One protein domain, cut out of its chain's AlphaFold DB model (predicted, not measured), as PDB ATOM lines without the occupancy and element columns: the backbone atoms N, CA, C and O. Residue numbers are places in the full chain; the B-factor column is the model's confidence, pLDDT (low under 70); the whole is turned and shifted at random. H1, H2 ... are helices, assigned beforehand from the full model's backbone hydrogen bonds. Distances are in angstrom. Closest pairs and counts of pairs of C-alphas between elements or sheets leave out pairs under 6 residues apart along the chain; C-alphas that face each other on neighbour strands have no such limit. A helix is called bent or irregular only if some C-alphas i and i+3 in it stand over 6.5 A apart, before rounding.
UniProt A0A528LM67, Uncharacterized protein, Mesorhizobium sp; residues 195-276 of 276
ATOM      1  N   VAL A 195     -21.458 -31.627 -46.236       97.56
ATOM      2  CA  VAL A 195     -21.708 -30.300 -46.826       97.56
ATOM      3  C   VAL A 195     -21.607 -30.332 -48.354       97.56
ATOM      4  O   VAL A 195     -22.382 -29.668 -49.041       97.56
ATOM      5  N   VAL A 196     -20.686 -31.129 -48.903       97.31
ATOM      6  CA  VAL A 196     -20.481 -31.228 -50.353       97.31
ATOM      7  C   VAL A 196     -21.625 -32.007 -50.997       97.31
ATOM      8  O   VAL A 196     -22.131 -31.607 -52.045       97.31
ATOM      9  N   GLN A 197     -22.066 -33.103 -50.376       96.75
ATOM     10  CA  GLN A 197     -23.218 -33.864 -50.876       96.75
ATOM     11  C   GLN A 197     -24.528 -33.089 -50.720       96.75
ATOM     12  O   GLN A 197     -25.371 -33.158 -51.611       96.75
ATOM     13  N   LEU A 198     -24.670 -32.305 -49.648       97.00
ATOM     14  CA  LEU A 198     -25.793 -31.391 -49.454       97.00
ATOM     15  C   LEU A 198     -25.868 -30.368 -50.596       97.00
ATOM     16  O   LEU A 198     -26.912 -30.248 -51.231       97.00
ATOM     17  N   ALA A 199     -24.757 -29.696 -50.920       96.88
ATOM     18  CA  ALA A 199     -24.701 -28.739 -52.027       96.88
ATOM     19  C   ALA A 199     -25.070 -29.381 -53.378       96.88
ATOM     20  O   ALA A 199     -25.888 -28.835 -54.118       96.88
ATOM     21  N   LYS A 200     -24.545 -30.580 -53.671       96.19
ATOM     22  CA  LYS A 200     -24.903 -31.343 -54.883       96.19
ATOM     23  C   LYS A 200     -26.383 -31.726 -54.922       96.19
ATOM     24  O   LYS A 200     -27.013 -31.615 -55.968       96.19
ATOM     25  N   GLY A 201     -26.939 -32.173 -53.795       94.12
ATOM     26  CA  GLY A 201     -28.352 -32.531 -53.680       94.12
ATOM     27  C   GLY A 201     -29.272 -31.330 -53.894       94.12
ATOM     28  O   GLY A 201     -30.257 -31.433 -54.621       94.12
ATOM     29  N   MET A 202     -28.922 -30.174 -53.327       93.50
ATOM     30  CA  MET A 202     -29.650 -28.922 -53.546       93.50
ATOM     31  C   MET A 202     -29.588 -28.467 -55.008       93.50
ATOM     32  O   MET A 202     -30.619 -28.088 -55.561       93.50
ATOM     33  N   LEU A 203     -28.419 -28.557 -55.655       93.31
ATOM     34  CA  LEU A 203     -28.278 -28.235 -57.077       93.31
ATOM     35  C   LEU A 203     -29.166 -29.142 -57.944       93.31
ATOM     36  O   LEU A 203     -29.931 -28.643 -58.763       93.31
ATOM     37  N   ALA A 204     -29.167 -30.452 -57.685       91.75
ATOM     38  CA  ALA A 204     -30.032 -31.394 -58.396       91.75
ATOM     39  C   ALA A 204     -31.534 -31.088 -58.202       91.75
ATOM     40  O   ALA A 204     -32.308 -31.167 -59.156       91.75
ATOM     41  N   LYS A 205     -31.959 -30.689 -56.992       89.25
ATOM     42  CA  LYS A 205     -33.348 -30.262 -56.718       89.25
ATOM     43  C   LYS A 205     -33.716 -28.987 -57.486       89.25
ATOM     44  O   LYS A 205     -34.805 -28.904 -58.052       89.25
ATOM     45  N   LEU A 206     -32.803 -28.016 -57.568       88.06
ATOM     46  CA  LEU A 206     -32.988 -26.812 -58.385       88.06
ATOM     47  C   LEU A 206     -33.091 -27.150 -59.872       88.06
ATOM     48  O   LEU A 206     -33.933 -26.582 -60.564       88.06
ATOM     49  N   GLU A 207     -32.276 -28.066 -60.388       86.25
ATOM     50  CA  GLU A 207     -32.342 -28.526 -61.780       86.25
ATOM     51  C   GLU A 207     -33.664 -29.245 -62.092       86.25
ATOM     52  O   GLU A 207     -34.241 -29.023 -63.157       86.25
ATOM     53  N   ALA A 208     -34.187 -30.020 -61.140       84.69
ATOM     54  CA  ALA A 208     -35.446 -30.755 -61.256       84.69
ATOM     55  C   ALA A 208     -36.720 -29.911 -61.029       84.69
ATOM     56  O   ALA A 208     -37.818 -30.442 -61.159       84.69
ATOM     57  N   GLU A 209     -36.591 -28.615 -60.716       78.06
ATOM     58  CA  GLU A 209     -37.709 -27.720 -60.348       78.06
ATOM     59  C   GLU A 209     -38.437 -28.108 -59.046       78.06
ATOM     60  O   GLU A 209     -39.586 -27.727 -58.831       78.06
ATOM     61  N   ASP A 210     -37.732 -28.787 -58.139       73.56
ATOM     62  CA  ASP A 210     -38.232 -29.287 -56.848       73.56
ATOM     63  C   ASP A 210     -37.665 -28.500 -55.642       73.56
ATOM     64  O   ASP A 210     -37.497 -28.993 -54.526       73.56
ATOM     65  N   ALA A 211     -37.306 -27.234 -55.862       62.88
ATOM     66  CA  ALA A 211     -36.706 -26.377 -54.831       62.88
ATOM     67  C   ALA A 211     -37.735 -25.766 -53.857       62.88
ATOM     68  O   ALA A 211     -37.379 -25.264 -52.794       62.88
ATOM     69  N   GLN A 212     -39.032 -25.882 -54.159       63.81
ATOM     70  CA  GLN A 212     -40.130 -25.349 -53.343       63.81
ATOM     71  C   GLN A 212     -40.509 -26.281 -52.175       63.81
ATOM     72  O   GLN A 212     -41.689 -26.460 -51.873       63.81
ATOM     73  N   SER A 213     -39.515 -26.880 -51.519       79.25
ATOM     74  CA  SER A 213     -39.704 -27.708 -50.326       79.25
ATOM     75  C   SER A 213     -39.082 -27.049 -49.098       79.25
ATOM     76  O   SER A 213     -38.060 -26.360 -49.151       79.25
ATOM     77  N   GLU A 214     -39.685 -27.269 -47.937       84.62
ATOM     78  CA  GLU A 214     -39.165 -26.771 -46.658       84.62
ATOM     79  C   GLU A 214     -37.805 -27.394 -46.315       84.62
ATOM     80  O   GLU A 214     -36.941 -26.767 -45.699       84.62
ATOM     81  N   ARG A 215     -37.583 -28.615 -46.803       89.62
ATOM     82  CA  ARG A 215     -36.318 -29.336 -46.724       89.62
ATOM     83  C   ARG A 215     -35.205 -28.630 -47.498       89.62
ATOM     84  O   ARG A 215     -34.081 -28.567 -47.005       89.62
ATOM     85  N   PHE A 216     -35.511 -28.051 -48.662       89.81
ATOM     86  CA  PHE A 216     -34.556 -27.232 -49.412       89.81
ATOM     87  C   PHE A 216     -34.133 -25.990 -48.612       89.81
ATOM     88  O   PHE A 216     -32.941 -25.731 -48.467       89.81
ATOM     89  N   HIS A 217     -35.086 -25.290 -47.988       88.69
ATOM     90  CA  HIS A 217     -34.796 -24.139 -47.121       88.69
ATOM     91  C   HIS A 217     -33.955 -24.534 -45.899       88.69
ATOM     92  O   HIS A 217     -33.001 -23.842 -45.542       88.69
ATOM     93  N   ARG A 218     -34.264 -25.681 -45.280       93.25
ATOM     94  CA  ARG A 218     -33.458 -26.240 -44.188       93.25
ATOM     95  C   ARG A 218     -32.029 -26.538 -44.642       93.25
ATOM     96  O   ARG A 218     -31.083 -26.192 -43.936       93.25
ATOM     97  N   GLY A 219     -31.881 -27.156 -45.813       95.25
ATOM     98  CA  GLY A 219     -30.590 -27.442 -46.431       95.25
ATOM     99  C   GLY A 219     -29.778 -26.173 -46.685       95.25
ATOM    100  O   GLY A 219     -28.601 -26.134 -46.340       95.25
ATOM    101  N   LEU A 220     -30.414 -25.113 -47.192       93.31
ATOM    102  CA  LEU A 220     -29.767 -23.818 -47.407       93.31
ATOM    103  C   LEU A 220     -29.260 -23.194 -46.109       93.31
ATOM    104  O   LEU A 220     -28.128 -22.724 -46.078       93.31
ATOM    105  N   LEU A 221     -30.042 -23.233 -45.028       95.12
ATOM    106  CA  LEU A 221     -29.599 -22.710 -43.733       95.12
ATOM    107  C   LEU A 221     -28.380 -23.481 -43.195       95.12
ATOM    108  O   LEU A 221     -27.435 -22.876 -42.692       95.12
ATOM    109  N   ILE A 222     -28.376 -24.814 -43.322       97.56
ATOM    110  CA  ILE A 222     -27.238 -25.662 -42.926       97.56
ATOM    111  C   ILE A 222     -26.017 -25.379 -43.812       97.56
ATOM    112  O   ILE A 222     -24.894 -25.306 -43.312       97.56
ATOM    113  N   PHE A 223     -26.224 -25.208 -45.117       97.50
ATOM    114  CA  PHE A 223     -25.174 -24.888 -46.079       97.50
ATOM    115  C   PHE A 223     -24.561 -23.505 -45.827       97.50
ATOM    116  O   PHE A 223     -23.337 -23.400 -45.739       97.50
ATOM    117  N   GLU A 224     -25.384 -22.467 -45.654       96.81
ATOM    118  CA  GLU A 224     -24.940 -21.112 -45.315       96.81
ATOM    119  C   GLU A 224     -24.151 -21.132 -44.005       96.81
ATOM    120  O   GLU A 224     -23.021 -20.642 -43.965       96.81
ATOM    121  N   ALA A 225     -24.692 -21.780 -42.965       97.56
ATOM    122  CA  ALA A 225     -23.994 -21.951 -41.698       97.56
ATOM    123  C   ALA A 225     -22.632 -22.613 -41.899       97.56
ATOM    124  O   ALA A 225     -21.634 -22.095 -41.424       97.56
ATOM    125  N   ALA A 226     -22.568 -23.742 -42.605       98.06
ATOM    126  CA  ALA A 226     -21.342 -24.518 -42.738       98.06
ATOM    127  C   ALA A 226     -20.261 -23.807 -43.555       98.06
ATOM    128  O   ALA A 226     -19.075 -23.917 -43.234       98.06
ATOM    129  N   THR A 227     -20.655 -23.100 -44.610       97.00
ATOM    130  CA  THR A 227     -19.730 -22.567 -45.617       97.00
ATOM    131  C   THR A 227     -19.427 -21.085 -45.442       97.00
ATOM    132  O   THR A 227     -18.364 -20.641 -45.871       97.00
ATOM    133  N   GLY A 228     -20.329 -20.327 -44.814       94.75
ATOM    134  CA  GLY A 228     -20.287 -18.868 -44.810       94.75
ATOM    135  C   GLY A 228     -20.622 -18.247 -46.171       94.75
ATOM    136  O   GLY A 228     -20.289 -17.090 -46.407       94.75
ATOM    137  N   VAL A 229     -21.236 -18.993 -47.093       93.06
ATOM    138  CA  VAL A 229     -21.715 -18.459 -48.375       93.06
ATOM    139  C   VAL A 229     -23.087 -17.823 -48.169       93.06
ATOM    140  O   VAL A 229     -24.033 -18.512 -47.802       93.06
ATOM    141  N   ASN A 230     -23.204 -16.520 -48.426       89.62
ATOM    142  CA  ASN A 230     -24.437 -15.768 -48.187       89.62
ATOM    143  C   ASN A 230     -25.571 -16.198 -49.136       89.62
ATOM    144  O   ASN A 230     -25.515 -15.964 -50.343       89.62
ATOM    145  N   CYS A 231     -26.626 -16.771 -48.564       87.44
ATOM    146  CA  CYS A 231     -27.822 -17.272 -49.232       87.44
ATOM    147  C   CYS A 231     -29.039 -16.334 -49.087       87.44
ATOM    148  O   CYS A 231     -30.100 -16.612 -49.647       87.44
ATOM    149  N   THR A 232     -28.903 -15.188 -48.408       77.50
ATOM    150  CA  THR A 232     -29.999 -14.219 -48.179       77.50
ATOM    151  C   THR A 232     -30.630 -13.725 -49.489       77.50
ATOM    152  O   THR A 232     -31.827 -13.456 -49.560       77.50
ATOM    153  N   GLY A 233     -29.834 -13.624 -50.560       72.50
ATOM    154  CA  GLY A 233     -30.283 -13.163 -51.878       72.50
ATOM    155  C   GLY A 233     -31.042 -14.199 -52.711       72.50
ATOM    156  O   GLY A 233     -31.544 -13.850 -53.780       72.50
ATOM    157  N   LEU A 234     -31.138 -15.451 -52.252       78.12
ATOM    158  CA  LEU A 234     -31.688 -16.554 -53.044       78.12
ATOM    159  C   LEU A 234     -33.215 -16.574 -53.099       78.12
ATOM    160  O   LEU A 234     -33.779 -17.307 -53.904       78.12
ATOM    161  N   PHE A 235     -33.886 -15.731 -52.320       71.81
ATOM    162  CA  PHE A 235     -35.337 -15.596 -52.329       71.81
ATOM    163  C   PHE A 235     -35.731 -14.167 -52.692       71.81
ATOM    164  O   PHE A 235     -35.076 -13.189 -52.330       71.81
ATOM    165  N   ASN A 236     -36.812 -14.011 -53.452       66.06
ATOM    166  CA  ASN A 236     -37.409 -12.695 -53.658       66.06
ATOM    167  C   ASN A 236     -38.324 -12.301 -52.486       66.06
ATOM    168  O   ASN A 236     -38.627 -13.107 -51.615       66.06
ATOM    169  N   GLU A 237     -38.829 -11.065 -52.499       61.75
ATOM    170  CA  GLU A 237     -39.734 -10.526 -51.464       61.75
ATOM    171  C   GLU A 237     -41.027 -11.345 -51.263       61.75
ATOM    172  O   GLU A 237     -41.755 -11.133 -50.299       61.75
ATOM    173  N   LYS A 238     -41.337 -12.268 -52.182       57.31
ATOM    174  CA  LYS A 238     -42.490 -13.176 -52.115       57.31
ATOM    175  C   LYS A 238     -42.103 -14.593 -51.674       57.31
ATOM    176  O   LYS A 238     -42.919 -15.495 -51.837       57.31
ATOM    177  N   GLY A 239     -40.873 -14.797 -51.200       58.47
ATOM    178  CA  GLY A 239     -40.354 -16.100 -50.783       58.47
ATOM    179  C   GLY A 239     -40.142 -17.090 -51.929       58.47
ATOM    180  O   GLY A 239     -40.031 -18.279 -51.674       58.47
ATOM    181  N   ARG A 240     -40.124 -16.638 -53.194       62.28
ATOM    182  CA  ARG A 240     -39.832 -17.528 -54.328       62.28
ATOM    183  C   ARG A 240     -38.350 -17.524 -54.634       62.28
ATOM    184  O   ARG A 240     -37.746 -16.448 -54.707       62.28
ATOM    185  N   ASP A 241     -37.832 -18.705 -54.929       63.62
ATOM    186  CA  ASP A 241     -36.427 -18.909 -55.239       63.62
ATOM    187  C   ASP A 241     -36.045 -18.128 -56.494       63.62
ATOM    188  O   ASP A 241     -36.673 -18.220 -57.558       63.62
ATOM    189  N   ARG A 242     -34.953 -17.380 -56.395       77.25
ATOM    190  CA  ARG A 242     -34.207 -16.887 -57.543       77.25
ATOM    191  C   ARG A 242     -33.321 -18.023 -58.028       77.25
ATOM    192  O   ARG A 242     -32.121 -18.037 -57.796       77.25
ATOM    193  N   ARG A 243     -33.945 -19.000 -58.689       80.88
ATOM    194  CA  ARG A 243     -33.313 -20.259 -59.117       80.88
ATOM    195  C   ARG A 243     -31.943 -20.058 -59.768       80.88
ATOM    196  O   ARG A 243     -31.018 -20.774 -59.424       80.88
ATOM    197  N   LEU A 244     -31.812 -19.092 -60.679       84.00
ATOM    198  CA  LEU A 244     -30.539 -18.816 -61.358       84.00
ATOM    199  C   LEU A 244     -29.454 -18.327 -60.393       84.00
ATOM    200  O   LEU A 244     -28.314 -18.763 -60.509       84.00
ATOM    201  N   ASP A 245     -29.814 -17.481 -59.425       86.19
ATOM    202  CA  ASP A 245     -28.884 -17.003 -58.400       86.19
ATOM    203  C   ASP A 245     -28.466 -18.173 -57.488       86.19
ATOM    204  O   ASP A 245     -27.290 -18.324 -57.175       86.19
ATOM    205  N   ALA A 246     -29.409 -19.049 -57.120       87.50
ATOM    206  CA  ALA A 246     -29.137 -20.215 -56.276       87.50
ATOM    207  C   ALA A 246     -28.251 -21.256 -56.976       87.50
ATOM    208  O   ALA A 246     -27.331 -21.789 -56.360       87.50
ATOM    209  N   VAL A 247     -28.499 -21.512 -58.264       90.06
ATOM    210  CA  VAL A 247     -27.650 -22.374 -59.098       90.06
ATOM    211  C   VAL A 247     -26.236 -21.805 -59.163       90.06
ATOM    212  O   VAL A 247     -25.300 -22.518 -58.819       90.06
ATOM    213  N   ALA A 248     -26.087 -20.519 -59.496       91.06
ATOM    214  CA  ALA A 248     -24.776 -19.881 -59.602       91.06
ATOM    215  C   ALA A 248     -23.976 -19.965 -58.290       91.06
ATOM    216  O   ALA A 248     -22.798 -20.307 -58.306       91.06
ATOM    217  N   VAL A 249     -24.626 -19.713 -57.148       92.25
ATOM    218  CA  VAL A 249     -23.995 -19.798 -55.821       92.25
ATOM    219  C   VAL A 249     -23.515 -21.221 -55.502       92.25
ATOM    220  O   VAL A 249     -22.418 -21.404 -54.970       92.25
ATOM    221  N   LEU A 250     -24.318 -22.242 -55.817       93.88
ATOM    222  CA  LEU A 250     -23.946 -23.636 -55.562       93.88
ATOM    223  C   LEU A 250     -22.869 -24.136 -56.527       93.88
ATOM    224  O   LEU A 250     -21.971 -24.855 -56.091       93.88
ATOM    225  N   GLU A 251     -22.926 -23.753 -57.805       94.56
ATOM    226  CA  GLU A 251     -21.888 -24.058 -58.796       94.56
ATOM    227  C   GLU A 251     -20.548 -23.438 -58.390       94.56
ATOM    228  O   GLU A 251     -19.556 -24.157 -58.300       94.56
ATOM    229  N   GLU A 252     -20.525 -22.152 -58.028       94.56
ATOM    230  CA  GLU A 252     -19.306 -21.470 -57.573       94.56
ATOM    231  C   GLU A 252     -18.686 -22.169 -56.353       94.56
ATOM    232  O   GLU A 252     -17.474 -22.398 -56.298       94.56
ATOM    233  N   PHE A 253     -19.511 -22.581 -55.384       95.25
ATOM    234  CA  PHE A 253     -19.031 -23.366 -54.250       95.25
ATOM    235  C   PHE A 253     -18.450 -24.721 -54.684       95.25
ATOM    236  O   PHE A 253     -17.373 -25.105 -54.216       95.25
ATOM    237  N   LEU A 254     -19.141 -25.448 -55.568       96.19
ATOM    238  CA  LEU A 254     -18.735 -26.774 -56.051       96.19
ATOM    239  C   LEU A 254     -17.513 -26.743 -56.982       96.19
ATOM    240  O   LEU A 254     -16.837 -27.761 -57.127       96.19
ATOM    241  N   GLU A 255     -17.205 -25.598 -57.578       95.44
ATOM    242  CA  GLU A 255     -15.993 -25.371 -58.369       95.44
ATOM    243  C   GLU A 255     -14.814 -24.864 -57.524       95.44
ATOM    244  O   GLU A 255     -13.678 -24.822 -58.000       95.44
ATOM    245  N   SER A 256     -15.052 -24.501 -56.260       92.50
ATOM    246  CA  SER A 256     -14.018 -23.954 -55.384       92.50
ATOM    247  C   SER A 256     -13.009 -25.007 -54.899       92.50
ATOM    248  O   SER A 256     -13.339 -26.159 -54.612       92.50
ATOM    249  N   ASP A 257     -11.767 -24.582 -54.647       89.44
ATOM    250  CA  ASP A 257     -10.733 -25.429 -54.020       89.44
ATOM    251  C   ASP A 257     -11.028 -25.757 -52.541       89.44
ATOM    252  O   ASP A 257     -10.307 -26.517 -51.885       89.44
ATOM    253  N   GLN A 258     -12.090 -25.170 -51.985       87.31
ATOM    254  CA  GLN A 258     -12.433 -25.255 -50.573       87.31
ATOM    255  C   GLN A 258     -13.138 -26.565 -50.198       87.31
ATOM    256  O   GLN A 258     -13.244 -26.863 -49.011       87.31
ATOM    257  N   LEU A 259     -13.578 -27.374 -51.167       92.06
ATOM    258  CA  LEU A 259     -14.331 -28.608 -50.909       92.06
ATOM    259  C   LEU A 259     -13.590 -29.600 -50.003       92.06
ATOM    260  O   LEU A 259     -14.195 -30.214 -49.127       92.06
ATOM    261  N   ASN A 260     -12.269 -29.714 -50.165       91.06
ATOM    262  CA  ASN A 260     -11.451 -30.708 -49.466       91.06
ATOM    263  C   ASN A 260     -11.353 -30.486 -47.944       91.06
ATOM    264  O   ASN A 260     -10.844 -31.356 -47.238       91.06
ATOM    265  N   ARG A 261     -11.806 -29.335 -47.424       93.88
ATOM    266  CA  ARG A 261     -11.791 -29.048 -45.979       93.88
ATOM    267  C   ARG A 261     -13.016 -29.583 -45.234       93.88
ATOM    268  O   ARG A 261     -12.985 -29.635 -44.005       93.88
ATOM    269  N   PHE A 262     -14.081 -29.948 -45.951       96.44
ATOM    270  CA  PHE A 262     -15.321 -30.437 -45.356       96.44
ATOM    271  C   PHE A 262     -15.293 -31.961 -45.240       96.44
ATOM    272  O   PHE A 262     -15.184 -32.674 -46.235       96.44
ATOM    273  N   VAL A 263     -15.382 -32.456 -44.008       95.75
ATOM    274  CA  VAL A 263     -15.332 -33.885 -43.690       95.75
ATOM    275  C   VAL A 263     -16.752 -34.401 -43.423       95.75
ATOM    276  O   VAL A 263     -17.475 -33.780 -42.639       95.75
ATOM    277  N   PRO A 264     -17.162 -35.539 -44.015       96.00
ATOM    278  CA  PRO A 264     -18.442 -36.167 -43.696       96.00
ATOM    279  C   PRO A 264     -18.581 -36.442 -42.194       96.00
ATOM    280  O   PRO A 264     -17.666 -36.957 -41.554       96.00
ATOM    281  N   GLY A 265     -19.736 -36.104 -41.629       95.19
ATOM    282  CA  GLY A 265     -20.046 -36.269 -40.211       95.19
ATOM    283  C   GLY A 265     -19.497 -35.163 -39.305       95.19
ATOM    284  O   GLY A 265     -19.776 -35.190 -38.109       95.19
ATOM    285  N   GLN A 266     -18.764 -34.181 -39.840       95.88
ATOM    286  CA  GLN A 266     -18.331 -32.992 -39.108       95.88
ATOM    287  C   GLN A 266     -19.260 -31.820 -39.430       95.88
ATOM    288  O   GLN A 266     -19.542 -31.523 -40.590       95.88
ATOM    289  N   ARG A 267     -19.713 -31.116 -38.392       96.94
ATOM    290  CA  ARG A 267     -20.433 -29.850 -38.560       96.94
ATOM    291  C   ARG A 267     -19.464 -28.681 -38.562       96.94
ATOM    292  O   ARG A 267     -18.453 -28.701 -37.857       96.94
ATOM    293  N   TYR A 268     -19.803 -27.663 -39.336       98.00
ATOM    294  CA  TYR A 268     -19.006 -26.458 -39.485       98.00
ATOM    295  C   TYR A 268     -19.879 -25.235 -39.252       98.00
ATOM    296  O   TYR A 268     -21.089 -25.285 -39.471       98.00
ATOM    297  N   PHE A 269     -19.241 -24.147 -38.848       98.19
ATOM    298  CA  PHE A 269     -19.812 -22.815 -38.891       98.19
ATOM    299  C   PHE A 269     -18.792 -21.888 -39.559       98.19
ATOM    300  O   PHE A 269     -17.676 -21.750 -39.067       98.19
ATOM    301  N   PHE A 270     -19.128 -21.328 -40.721       97.19
ATOM    302  CA  PHE A 270     -18.262 -20.484 -41.548       97.19
ATOM    303  C   PHE A 270     -16.899 -21.132 -41.848       97.19
ATOM    304  O   PHE A 270     -15.845 -20.509 -41.790       97.19
ATOM    305  N   GLY A 271     -16.909 -22.433 -42.150       96.94
ATOM    306  CA  GLY A 271     -15.707 -23.219 -42.426       96.94
ATOM    307  C   GLY A 271     -14.911 -23.641 -41.187       96.94
ATOM    308  O   GLY A 271     -13.970 -24.426 -41.323       96.94
ATOM    309  N   HIS A 272     -15.292 -23.200 -39.984       97.81
ATOM    310  CA  HIS A 272     -14.672 -23.626 -38.732       97.81
ATOM    311  C   HIS A 272     -15.366 -24.876 -38.178       97.81
ATOM    312  O   HIS A 272     -16.593 -24.882 -38.060       97.81
ATOM    313  N   PRO A 273     -14.629 -25.948 -37.835       97.31
ATOM    314  CA  PRO A 273     -15.230 -27.147 -37.265       97.31
ATOM    315  C   PRO A 273     -15.814 -26.844 -35.882       97.31
ATOM    316  O   PRO A 273     -15.135 -26.282 -35.020       97.31
ATOM    317  N   ILE A 274     -17.065 -27.242 -35.670       96.88
ATOM    318  CA  ILE A 274     -17.741 -27.103 -34.379       96.88
ATOM    319  C   ILE A 274     -17.205 -28.178 -33.421       96.88
ATOM    320  O   ILE A 274     -17.178 -29.355 -33.803       96.88
ATOM    321  N   PRO A 275     -16.777 -27.811 -32.201       89.62
ATOM    322  CA  PRO A 275     -16.361 -28.775 -31.187       89.62
ATOM    323  C   PRO A 275     -17.565 -29.567 -30.646       89.62
ATOM    324  O   PRO A 275     -18.662 -29.024 -30.532       89.62
ATOM    325  N   ASP A 276     -17.357 -30.842 -30.306       71.25
ATOM    326  CA  ASP A 276     -18.342 -31.703 -29.620       71.25
ATOM    327  C   ASP A 276     -18.047 -31.815 -28.110       71.25
ATOM    328  O   ASP A 276     -16.852 -31.945 -27.751       71.25
TER     329      ASP A 276
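AT A GLANCE: This is residues 195 to 276 of the 276 residues of an uncharacterized protein of Mesorhizobium sp (UniProt A0A528LM67). Three helices of much the same length, H1, H2 and H3, are set as a loose triangle, with H1 packed on both of the others and H2 and H3 running opposite to it; residues 228 to 242 lead back along the open side, where H2 and H3 stay apart. At the end of the triangle where H1 begins and H2 and H3 end lie the small helix H4 and a tail, residues 262 to 276, which makes a tiny turn-back at residues 268 to 273; at the other end lies the far part of the long link, round Lys 238. The printed part has 82 residues with four named helices, in the order H1, H2, H3, H4, and no named strand. Its class is all helix, with 45 residues in named elements. The whole is compact, with a radius of gyration of the C-alphas of 12.5 A, and elongated, spanning 37 by 23 by 18 A.

IN THESE COORDINATES: The printed part begins with H1, residues 195 to 207, whose first C-alpha, that of Val 195, is at (-21.708, -30.300, -46.826); the helix is 18.4 A long from first to last C-alpha. After a short link of 6 residues comes H2, residues 214 to 227, the longest helix with 14 residues and 19.9 A from first to last C-alpha; C-alpha 214 is at (-39.165, -26.771, -46.658). A long link of 15 residues, 228 to 242, leads to H3, residues 243 to 255, 18.1 A long. A tight link of 1 residue, Ser 256, leads on to H4, residues 257 to 261, which ends with C-alpha 261 at (-11.791, -29.048, -45.979). H4 is irregular: its C-alphas 257 and 260 are 7.0 A apart. After H4, residues 262 to 276 hold no named element, but residues 268 to 269 are paired as strands are with residues 272 to 273, antiparallel.

HOW THE PARTS SIT: H1 touches H2, and the closest C-alphas, those of Val 195 and Phe 223, are 6.5 A apart. Their lines stand at a steep tilt of 42 degrees, opposite ways, and the two form a helical hairpin. H1 also touches H3, with 11 pairs of C-alphas within 8 A; the closest, those of Leu 203 and Val 247, are 6.2 A apart. The tilt of H1 and H3 is a shallow one of 34 degrees, only just short of steep, and they run opposite ways. H2 and H3 are apart, although they follow each other in the chain. H4 touches no helix. It is close to H1 but not clearly touching, the closest C-alphas being those of Val 196 and Leu 259 at 6.7 A. It stands likewise to H3, where the closest C-alphas are those of Phe 253 and Leu 259 at 7.8 A. H2 and H4 are apart. In H1, H2 and H3 every O i to N i+4 pair is within hydrogen-bond range; in H4 0 of 1 such pairs is, and 1 of 2 O i to N i+3 pairs.

THE WHOLE: The two C-alphas farthest apart are those of Lys 238 and Asp 276, at 37.8 A, while the first and last printed C-alphas, those of Val 195 and Asp 276, are 17.6 A apart. Asp 276 is the last residue of the chain, and the printed part has no cut. The link from H2 to H3 is the long one; its C-alphas lie 8 to 20 A from the mean of all C-alphas. Those of residues 262 to 276 lie 12 to 23 A from it. The mean pLDDT of the printed part is 88.2. The model's confidence is low, under 70, at residues 211 to 212 and residues 236 to 241.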